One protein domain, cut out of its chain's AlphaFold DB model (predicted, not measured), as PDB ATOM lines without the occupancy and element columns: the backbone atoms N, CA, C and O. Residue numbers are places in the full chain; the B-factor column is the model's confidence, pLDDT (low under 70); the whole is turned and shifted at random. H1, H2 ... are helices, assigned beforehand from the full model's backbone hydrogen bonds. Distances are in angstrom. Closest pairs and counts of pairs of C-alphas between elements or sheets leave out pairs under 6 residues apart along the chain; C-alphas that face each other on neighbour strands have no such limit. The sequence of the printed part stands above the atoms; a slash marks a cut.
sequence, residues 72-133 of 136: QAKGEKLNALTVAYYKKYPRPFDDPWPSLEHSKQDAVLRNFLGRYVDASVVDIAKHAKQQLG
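What this domain is: This is residues 72 to 133 of the 136 residues of a protein of Haptolina brevifila (UniProt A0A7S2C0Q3). Three nearly aligned helices lie side by side with their centres in a triangle, a small three-helix bundle in which H1 and H2 both pack on H3. A long loop, residues 89 to 102, runs from the end of H1 to the beginning of H2 and makes one end of the long axis, while the tight turn from H2 to H3 lies toward the other end. The printed part has 62 residues, with the named helices H1, H2 and H3 in that order, no named strand, and the class all helix. It is compact, with a radius of gyration of the C-alphas of 11.8 A, yet elongated in outline, spanning 31 by 19 by 17 A.

Where its parts are: Find C-alpha 72 at (63.789, 122.419, 47.971); from there H1, the longest helix, runs through residues 72 to 88 over 24.3 A. Look next at C-alpha 103, at (43.584, 114.037, 28.487), where H2 begins; it holds residues 103 to 116 and measures 19.7 A. H3, residues 121 to 132, is 15.5 A long and ends at C-alpha 132, at (56.958, 115.949, 27.992).

How they stand to each other: Begin at H1, which touches H3 at a shallow tilt of 16 degrees, the same way; their closest C-alphas, those of Lys 74 and Val 121, are 5.6 A apart. H3 also touches H2, with the C-alphas of Tyr 116 and Ile 124 closest at 6.3 A. H2 and H3 form a helical hairpin, running opposite ways at a shallow tilt of 22 degrees. H1 and H2 are near each other, with 8 pairs of C-alphas within 10 A. In H1, H2 and H3 every O i to N i+4 pair is within hydrogen-bond range.

The domain as a whole: The two C-alphas farthest apart, those of Asp 94 and Val 122, are 33.3 A apart. The link from H1 to H2 is long, with 14 residues, and the link from H2 to H3 is tight, with 4. The printed part has no cut. Its mean pLDDT is 83.4, and no printed residue is under 70.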
ATOM      1  N   GLN A  72      64.217 121.142  48.533       88.75
ATOM      2  CA  GLN A  72      63.789 122.419  47.971       88.75
ATOM      3  C   GLN A  72      64.145 122.527  46.484       88.75
ATOM      4  O   GLN A  72      63.270 122.829  45.669       88.75
ATOM      5  N   ALA A  73      65.389 122.222  46.099       86.19
ATOM      6  CA  ALA A  73      65.827 122.265  44.701       86.19
ATOM      7  C   ALA A  73      64.988 121.336  43.804       86.19
ATOM      8  O   ALA A  73      64.635 121.674  42.669       86.19
ATOM      9  N   LYS A  74      64.624 120.163  44.327       87.19
ATOM     10  CA  LYS A  74      63.721 119.214  43.673       87.19
ATOM     11  C   LYS A  74      62.308 119.786  43.517       87.19
ATOM     12  O   LYS A  74      61.754 119.735  42.416       87.19
ATOM     13  N   GLY A  75      61.744 120.366  44.577       86.69
ATOM     14  CA  GLY A  75      60.431 121.017  44.550       86.69
ATOM     15  C   GLY A  75      60.365 122.178  43.554       86.69
ATOM     16  O   GLY A  75      59.438 122.253  42.746       86.69
ATOM     17  N   GLU A  76      61.386 123.034  43.537       88.25
ATOM     18  CA  GLU A  76      61.516 124.138  42.582       88.25
ATOM     19  C   GLU A  76      61.551 123.637  41.136       88.25
ATOM     20  O   GLU A  76      60.872 124.191  40.267       88.25
ATOM     21  N   LYS A  77      62.279 122.545  40.870       86.75
ATOM     22  CA  LYS A  77      62.355 121.963  39.526       86.75
ATOM     23  C   LYS A  77      61.023 121.377  39.067       86.75
ATOM     24  O   LYS A  77      60.625 121.599  37.922       86.75
ATOM     25  N   LEU A  78      60.322 120.658  39.946       87.44
ATOM     26  CA  LEU A  78      58.987 120.130  39.657       87.44
ATOM     27  C   LEU A  78      57.984 121.260  39.403       87.44
ATOM     28  O   LEU A  78      57.199 121.171  38.462       87.44
ATOM     29  N   ASN A  79      58.054 122.344  40.175       88.69
ATOM     30  CA  ASN A  79      57.218 123.522  39.957       88.69
ATOM     31  C   ASN A  79      57.525 124.209  38.615       88.69
ATOM     32  O   ASN A  79      56.621 124.537  37.852       88.69
ATOM     33  N   ALA A  80      58.799 124.389  38.268       87.94
ATOM     34  CA  ALA A  80      59.175 124.960  36.977       87.94
ATOM     35  C   ALA A  80      58.678 124.094  35.800       87.94
ATOM     36  O   ALA A  80      58.217 124.623  34.783       87.94
ATOM     37  N   LEU A  81      58.695 122.766  35.960       87.69
ATOM     38  CA  LEU A  81      58.157 121.815  34.990       87.69
ATOM     39  C   LEU A  81      56.641 121.935  34.836       87.69
ATOM     40  O   LEU A  81      56.158 121.993  33.705       87.69
ATOM     41  N   THR A  82      55.885 121.997  35.934       85.31
ATOM     42  CA  THR A  82      54.423 122.144  35.872       85.31
ATOM     43  C   THR A  82      54.025 123.498  35.292       85.31
ATOM     44  O   THR A  82      53.131 123.555  34.449       85.31
ATOM     45  N   VAL A  83      54.732 124.578  35.637       88.06
ATOM     46  CA  VAL A  83      54.536 125.899  35.019       88.06
ATOM     47  C   VAL A  83      54.771 125.837  33.511       88.06
ATOM     48  O   VAL A  83      53.960 126.343  32.737       88.06
ATOM     49  N   ALA A  84      55.858 125.209  33.063       87.19
ATOM     50  CA  ALA A  84      56.143 125.076  31.639       87.19
ATOM     51  C   ALA A  84      55.131 124.163  30.918       87.19
ATOM     52  O   ALA A  84      54.768 124.441  29.774       87.19
ATOM     53  N   TYR A  85      54.616 123.129  31.593       86.88
ATOM     54  CA  TYR A  85      53.548 122.271  31.077       86.88
ATOM     55  C   TYR A  85      52.262 123.062  30.845       86.88
ATOM     56  O   TYR A  85      51.744 123.059  29.732       86.88
ATOM     57  N   TYR A  86      51.794 123.808  31.847       86.00
ATOM     58  CA  TYR A  86      50.568 124.599  31.728       86.00
ATOM     59  C   TYR A  86      50.719 125.837  30.836       86.00
ATOM     60  O   TYR A  86      49.726 126.344  30.329       86.00
ATOM     61  N   LYS A  87      51.943 126.309  30.566       87.00
ATOM     62  CA  LYS A  87      52.185 127.285  29.487       87.00
ATOM     63  C   LYS A  87      52.004 126.674  28.098       87.00
ATOM     64  O   LYS A  87      51.539 127.357  27.193       87.00
ATOM     65  N   LYS A  88      52.407 125.413  27.916       84.94
ATOM     66  CA  LYS A  88      52.297 124.684  26.643       84.94
ATOM     67  C   LYS A  88      50.877 124.165  26.396       84.94
ATOM     68  O   LYS A  88      50.437 124.140  25.252       84.94
ATOM     69  N   TYR A  89      50.189 123.780  27.465       82.50
ATOM     70  CA  TYR A  89      48.811 123.295  27.481       82.50
ATOM     71  C   TYR A  89      47.990 124.178  28.433       82.50
ATOM     72  O   TYR A  89      47.754 123.791  29.584       82.50
ATOM     73  N   PRO A  90      47.645 125.409  28.007       82.00
ATOM     74  CA  PRO A  90      46.885 126.331  28.834       82.00
ATOM     75  C   PRO A  90      45.510 125.751  29.129       82.00
ATOM     76  O   PRO A  90      44.827 125.252  28.240       82.00
ATOM     77  N   ARG A  91      45.106 125.847  30.393       79.00
ATOM     78  CA  ARG A  91      43.805 125.383  30.868       79.00
ATOM     79  C   ARG A  91      43.093 126.494  31.637       79.00
ATOM     80  O   ARG A  91      43.753 127.216  32.395       79.00
ATOM     81  N   PRO A  92      41.769 126.633  31.480       79.44
ATOM     82  CA  PRO A  92      40.950 127.418  32.391       79.44
ATOM     83  C   PRO A  92      41.055 126.876  33.822       79.44
ATOM     84  O   PRO A  92      41.266 125.682  34.034       79.44
ATOM     85  N   PHE A  93      40.883 127.751  34.811       77.00
ATOM     86  CA  PHE A  93      40.893 127.351  36.222       77.00
ATOM     87  C   PHE A  93      39.770 126.351  36.548       77.00
ATOM     88  O   PHE A  93      39.993 125.404  37.296       77.00
ATOM     89  N   ASP A  94      38.604 126.523  35.920       83.19
ATOM     90  CA  ASP A  94      37.408 125.702  36.145       83.19
ATOM     91  C   ASP A  94      37.374 124.408  35.309       83.19
ATOM     92  O   ASP A  94      36.391 123.668  35.347       83.19
ATOM     93  N   ASP A  95      38.426 124.126  34.535       79.69
ATOM     94  CA  ASP A  95      38.465 122.954  33.662       79.69
ATOM     95  C   ASP A  95      38.680 121.666  34.488       79.69
ATOM     96  O   ASP A  95      39.653 121.589  35.264       79.69
ATOM     97  N   PRO A  96      37.797 120.651  34.361       79.62
ATOM     98  CA  PRO A  96      37.910 119.399  35.100       79.62
ATOM     99  C   PRO A  96      39.244 118.690  34.839       79.62
ATOM    100  O   PRO A  96      39.809 118.745  33.751       79.62
ATOM    101  N   TRP A  97      39.750 117.992  35.860       76.19
ATOM    102  CA  TRP A  97      40.976 117.196  35.761       76.19
ATOM    103  C   TRP A  97      40.656 115.695  35.698       76.19
ATOM    104  O   TRP A  97      40.022 115.192  36.632       76.19
ATOM    105  N   PRO A  98      41.145 114.940  34.693       79.00
ATOM    106  CA  PRO A  98      41.938 115.372  33.530       79.00
ATOM    107  C   PRO A  98      41.126 116.188  32.513       79.00
ATOM    108  O   PRO A  98      39.921 115.971  32.388       79.00
ATOM    109  N   SER A  99      41.797 117.061  31.757       77.94
ATOM    110  CA  SER A  99      41.150 117.862  30.706       77.94
ATOM    111  C   SER A  99      40.623 116.973  29.576       77.94
ATOM    112  O   SER A  99      41.207 115.932  29.260       77.94
ATOM    113  N   LEU A 100      39.525 117.372  28.930       76.00
ATOM    114  CA  LEU A 100      38.975 116.628  27.787       76.00
ATOM    115  C   LEU A 100      39.848 116.787  26.532       76.00
ATOM    116  O   LEU A 100      40.057 115.819  25.800       76.00
ATOM    117  N   GLU A 101      40.407 117.981  26.310       76.94
ATOM    118  CA  GLU A 101      41.232 118.296  25.135       76.94
ATOM    119  C   GLU A 101      42.673 117.774  25.244       76.94
ATOM    120  O   GLU A 101      43.277 117.388  24.238       76.94
ATOM    121  N   HIS A 102      43.235 117.730  26.457       79.56
ATOM    122  CA  HIS A 102      44.621 117.312  26.702       79.56
ATOM    123  C   HIS A 102      44.726 116.073  27.602       79.56
ATOM    124  O   HIS A 102      45.787 115.787  28.157       79.56
ATOM    125  N   SER A 103      43.661 115.266  27.678       80.81
ATOM    126  CA  SER A 103      43.584 114.037  28.487       80.81
ATOM    127  C   SER A 103      44.794 113.106  28.311       80.81
ATOM    128  O   SER A 103      45.315 112.538  29.274       80.81
ATOM    129  N   LYS A 104      45.289 112.967  27.072       82.44
ATOM    130  CA  LYS A 104      46.453 112.123  26.756       82.44
ATOM    131  C   LYS A 104      47.742 112.693  27.350       82.44
ATOM    132  O   LYS A 104      48.560 111.936  27.861       82.44
ATOM    133  N   GLN A 105      47.924 114.006  27.288       83.00
ATOM    134  CA  GLN A 105      49.081 114.710  27.829       83.00
ATOM    135  C   GLN A 105      49.037 114.726  29.361       83.00
ATOM    136  O   GLN A 105      50.060 114.467  29.996       83.00
ATOM    137  N   ASP A 106      47.851 114.892  29.951       83.62
ATOM    138  CA  ASP A 106      47.649 114.847  31.403       83.62
ATOM    139  C   ASP A 106      47.953 113.451  31.964       83.62
ATOM    140  O   ASP A 106      48.560 113.317  33.028       83.62
ATOM    141  N   ALA A 107      47.617 112.391  31.220       84.56
ATOM    142  CA  ALA A 107      48.005 111.027  31.565       84.56
ATOM    143  C   ALA A 107      49.532 110.826  31.526       84.56
ATOM    144  O   ALA A 107      50.086 110.147  32.395       84.56
ATOM    145  N   VAL A 108      50.231 111.432  30.558       84.56
ATOM    146  CA  VAL A 108      51.703 111.401  30.489       84.56
ATOM    147  C   VAL A 108      52.316 112.174  31.656       84.56
ATOM    148  O   VAL A 108      53.219 111.649  32.302       84.56
ATOM    149  N   LEU A 109      51.797 113.361  31.991       84.94
ATOM    150  CA  LEU A 109      52.249 114.131  33.152       84.94
ATOM    151  C   LEU A 109      52.015 113.366  34.459       84.94
ATOM    152  O   LEU A 109      52.912 113.286  35.294       84.94
ATOM    153  N   ARG A 110      50.843 112.744  34.629       86.06
ATOM    154  CA  ARG A 110      50.533 111.919  35.803       86.06
ATOM    155  C   ARG A 110      51.490 110.735  35.930       86.06
ATOM    156  O   ARG A 110      51.985 110.475  37.022       86.06
ATOM    157  N   ASN A 111      51.764 110.030  34.834       86.31
ATOM    158  CA  ASN A 111      52.709 108.913  34.832       86.31
ATOM    159  C   ASN A 111      54.147 109.371  35.099       86.31
ATOM    160  O   ASN A 111      54.891 108.669  35.779       86.31
ATOM    161  N   PHE A 112      54.525 110.544  34.590       87.00
ATOM    162  CA  PHE A 112      55.817 111.158  34.865       87.00
ATOM    163  C   PHE A 112      55.961 111.477  36.357       87.00
ATOM    164  O   PHE A 112      56.900 111.005  36.992       87.00
ATOM    165  N   LEU A 113      54.998 112.199  36.937       85.50
ATOM    166  CA  LEU A 113      55.006 112.533  38.361       85.50
ATOM    167  C   LEU A 113      54.973 111.263  39.222       85.50
ATOM    168  O   LEU A 113      55.788 111.119  40.119       85.50
ATOM    169  N   GLY A 114      54.136 110.276  38.898       85.19
ATOM    170  CA  GLY A 114      54.067 109.026  39.661       85.19
ATOM    171  C   GLY A 114      55.349 108.182  39.648       85.19
ATOM    172  O   GLY A 114      55.537 107.370  40.547       85.19
ATOM    173  N   ARG A 115      56.228 108.346  38.650       83.94
ATOM    174  CA  ARG A 115      57.485 107.579  38.536       83.94
ATOM    175  C   ARG A 115      58.724 108.353  38.961       83.94
ATOM    176  O   ARG A 115      59.676 107.741  39.429       83.94
ATOM    177  N   TYR A 116      58.728 109.665  38.758       83.25
ATOM    178  CA  TYR A 116      59.920 110.496  38.910       83.25
ATOM    179  C   TYR A 116      59.774 111.568  39.988       83.25
ATOM    180  O   TYR A 116      60.689 112.375  40.138       83.25
ATOM    181  N   VAL A 117      58.680 111.573  40.767       81.12
ATOM    182  CA  VAL A 117      58.557 112.496  41.905       81.12
ATOM    183  C   VAL A 117      59.689 112.311  42.898       81.12
ATOM    184  O   VAL A 117      60.034 113.294  43.516       81.12
ATOM    185  N   ASP A 118      60.300 111.126  43.009       81.31
ATOM    186  CA  ASP A 118      61.429 110.849  43.913       81.31
ATOM    187  C   ASP A 118      62.786 110.709  43.227       81.31
ATOM    188  O   ASP A 118      63.781 110.375  43.865       81.31
ATOM    189  N   ALA A 119      62.850 111.012  41.931       82.50
ATOM    190  CA  ALA A 119      64.097 110.985  41.185       82.50
ATOM    191  C   ALA A 119      64.971 112.219  41.477       82.50
ATOM    192  O   ALA A 119      64.509 113.233  42.007       82.50
ATOM    193  N   SER A 120      66.251 112.139  41.102       83.38
ATOM    194  CA  SER A 120      67.184 113.261  41.229       83.38
ATOM    195  C   SER A 120      66.795 114.426  40.306       83.38
ATOM    196  O   SER A 120      66.158 114.233  39.269       83.38
ATOM    197  N   VAL A 121      67.234 115.649  40.628       82.88
ATOM    198  CA  VAL A 121      66.972 116.854  39.810       82.88
ATOM    199  C   VAL A 121      67.439 116.680  38.355       82.88
ATOM    200  O   VAL A 121      66.776 117.137  37.420       82.88
ATOM    201  N   VAL A 122      68.563 115.987  38.154       84.25
ATOM    202  CA  VAL A 122      69.137 115.710  36.828       84.25
ATOM    203  C   VAL A 122      68.246 114.749  36.040       84.25
ATOM    204  O   VAL A 122      67.967 114.987  34.862       84.25
ATOM    205  N   ASP A 123      67.756 113.697  36.693       83.31
ATOM    206  CA  ASP A 123      66.883 112.706  36.065       83.31
ATOM    207  C   ASP A 123      65.511 113.298  35.739       83.31
ATOM    208  O   ASP A 123      64.996 113.074  34.642       83.31
ATOM    209  N   ILE A 124      64.960 114.131  36.633       84.31
ATOM    210  CA  ILE A 124      63.723 114.884  36.389       84.31
ATOM    211  C   ILE A 124      63.877 115.731  35.121       84.31
ATOM    212  O   ILE A 124      63.044 115.636  34.223       84.31
ATOM    213  N   ALA A 125      64.960 116.505  34.992       81.69
ATOM    214  CA  ALA A 125      65.187 117.351  33.818       81.69
ATOM    215  C   ALA A 125      65.354 116.531  32.523       81.69
ATOM    216  O   ALA A 125      64.783 116.863  31.478       81.69
ATOM    217  N   LYS A 126      66.106 115.427  32.587       85.19
ATOM    218  CA  LYS A 126      66.341 114.534  31.447       85.19
ATOM    219  C   LYS A 126      65.045 113.887  30.963       85.19
ATOM    220  O   LYS A 126      64.751 113.917  29.765       85.19
ATOM    221  N   HIS A 127      64.258 113.328  31.878       82.56
ATOM    222  CA  HIS A 127      63.013 112.652  31.537       82.56
ATOM    223  C   HIS A 127      61.902 113.636  31.157       82.56
ATOM    224  O   HIS A 127      61.117 113.325  30.264       82.56
ATOM    225  N   ALA A 128      61.880 114.846  31.726       83.50
ATOM    226  CA  ALA A 128      60.964 115.907  31.308       83.50
ATOM    227  C   ALA A 128      61.180 116.294  29.840       83.50
ATOM    228  O   ALA A 128      60.225 116.373  29.060       83.50
ATOM    229  N   LYS A 129      62.446 116.438  29.427       84.25
ATOM    230  CA  LYS A 129      62.798 116.711  28.031       84.25
ATOM    231  C   LYS A 129      62.376 115.574  27.099       84.25
ATOM    232  O   LYS A 129      61.877 115.841  26.012       84.25
ATOM    233  N   GLN A 130      62.564 114.323  27.516       82.50
ATOM    234  CA  GLN A 130      62.257 113.150  26.691       82.50
ATOM    235  C   GLN A 130      60.756 112.844  26.585       82.50
ATOM    236  O   GLN A 130      60.292 112.493  25.506       82.50
ATOM    237  N   GLN A 131      60.007 112.946  27.686       80.88
ATOM    238  CA  GLN A 131      58.616 112.480  27.756       80.88
ATOM    239  C   GLN A 131      57.592 113.600  27.568       80.88
ATOM    240  O   GLN A 131      56.554 113.377  26.954       80.88
ATOM    241  N   LEU A 132      57.875 114.804  28.072       77.56
ATOM    242  CA  LEU A 132      56.958 115.949  27.992       77.56
ATOM    243  C   LEU A 132      57.370 116.942  26.892       77.56
ATOM    244  O   LEU A 132      56.587 117.811  26.488       77.56
ATOM    245  N   GLY A 133      58.599 116.820  26.377       77.56
ATOM    246  CA  GLY A 133      59.162 117.771  25.421       77.56
ATOM    247  C   GLY A 133      59.237 119.177  26.014       77.56
ATOM    248  O   GLY A 133      58.925 120.148  25.323       77.56
TER     249      GLY A 133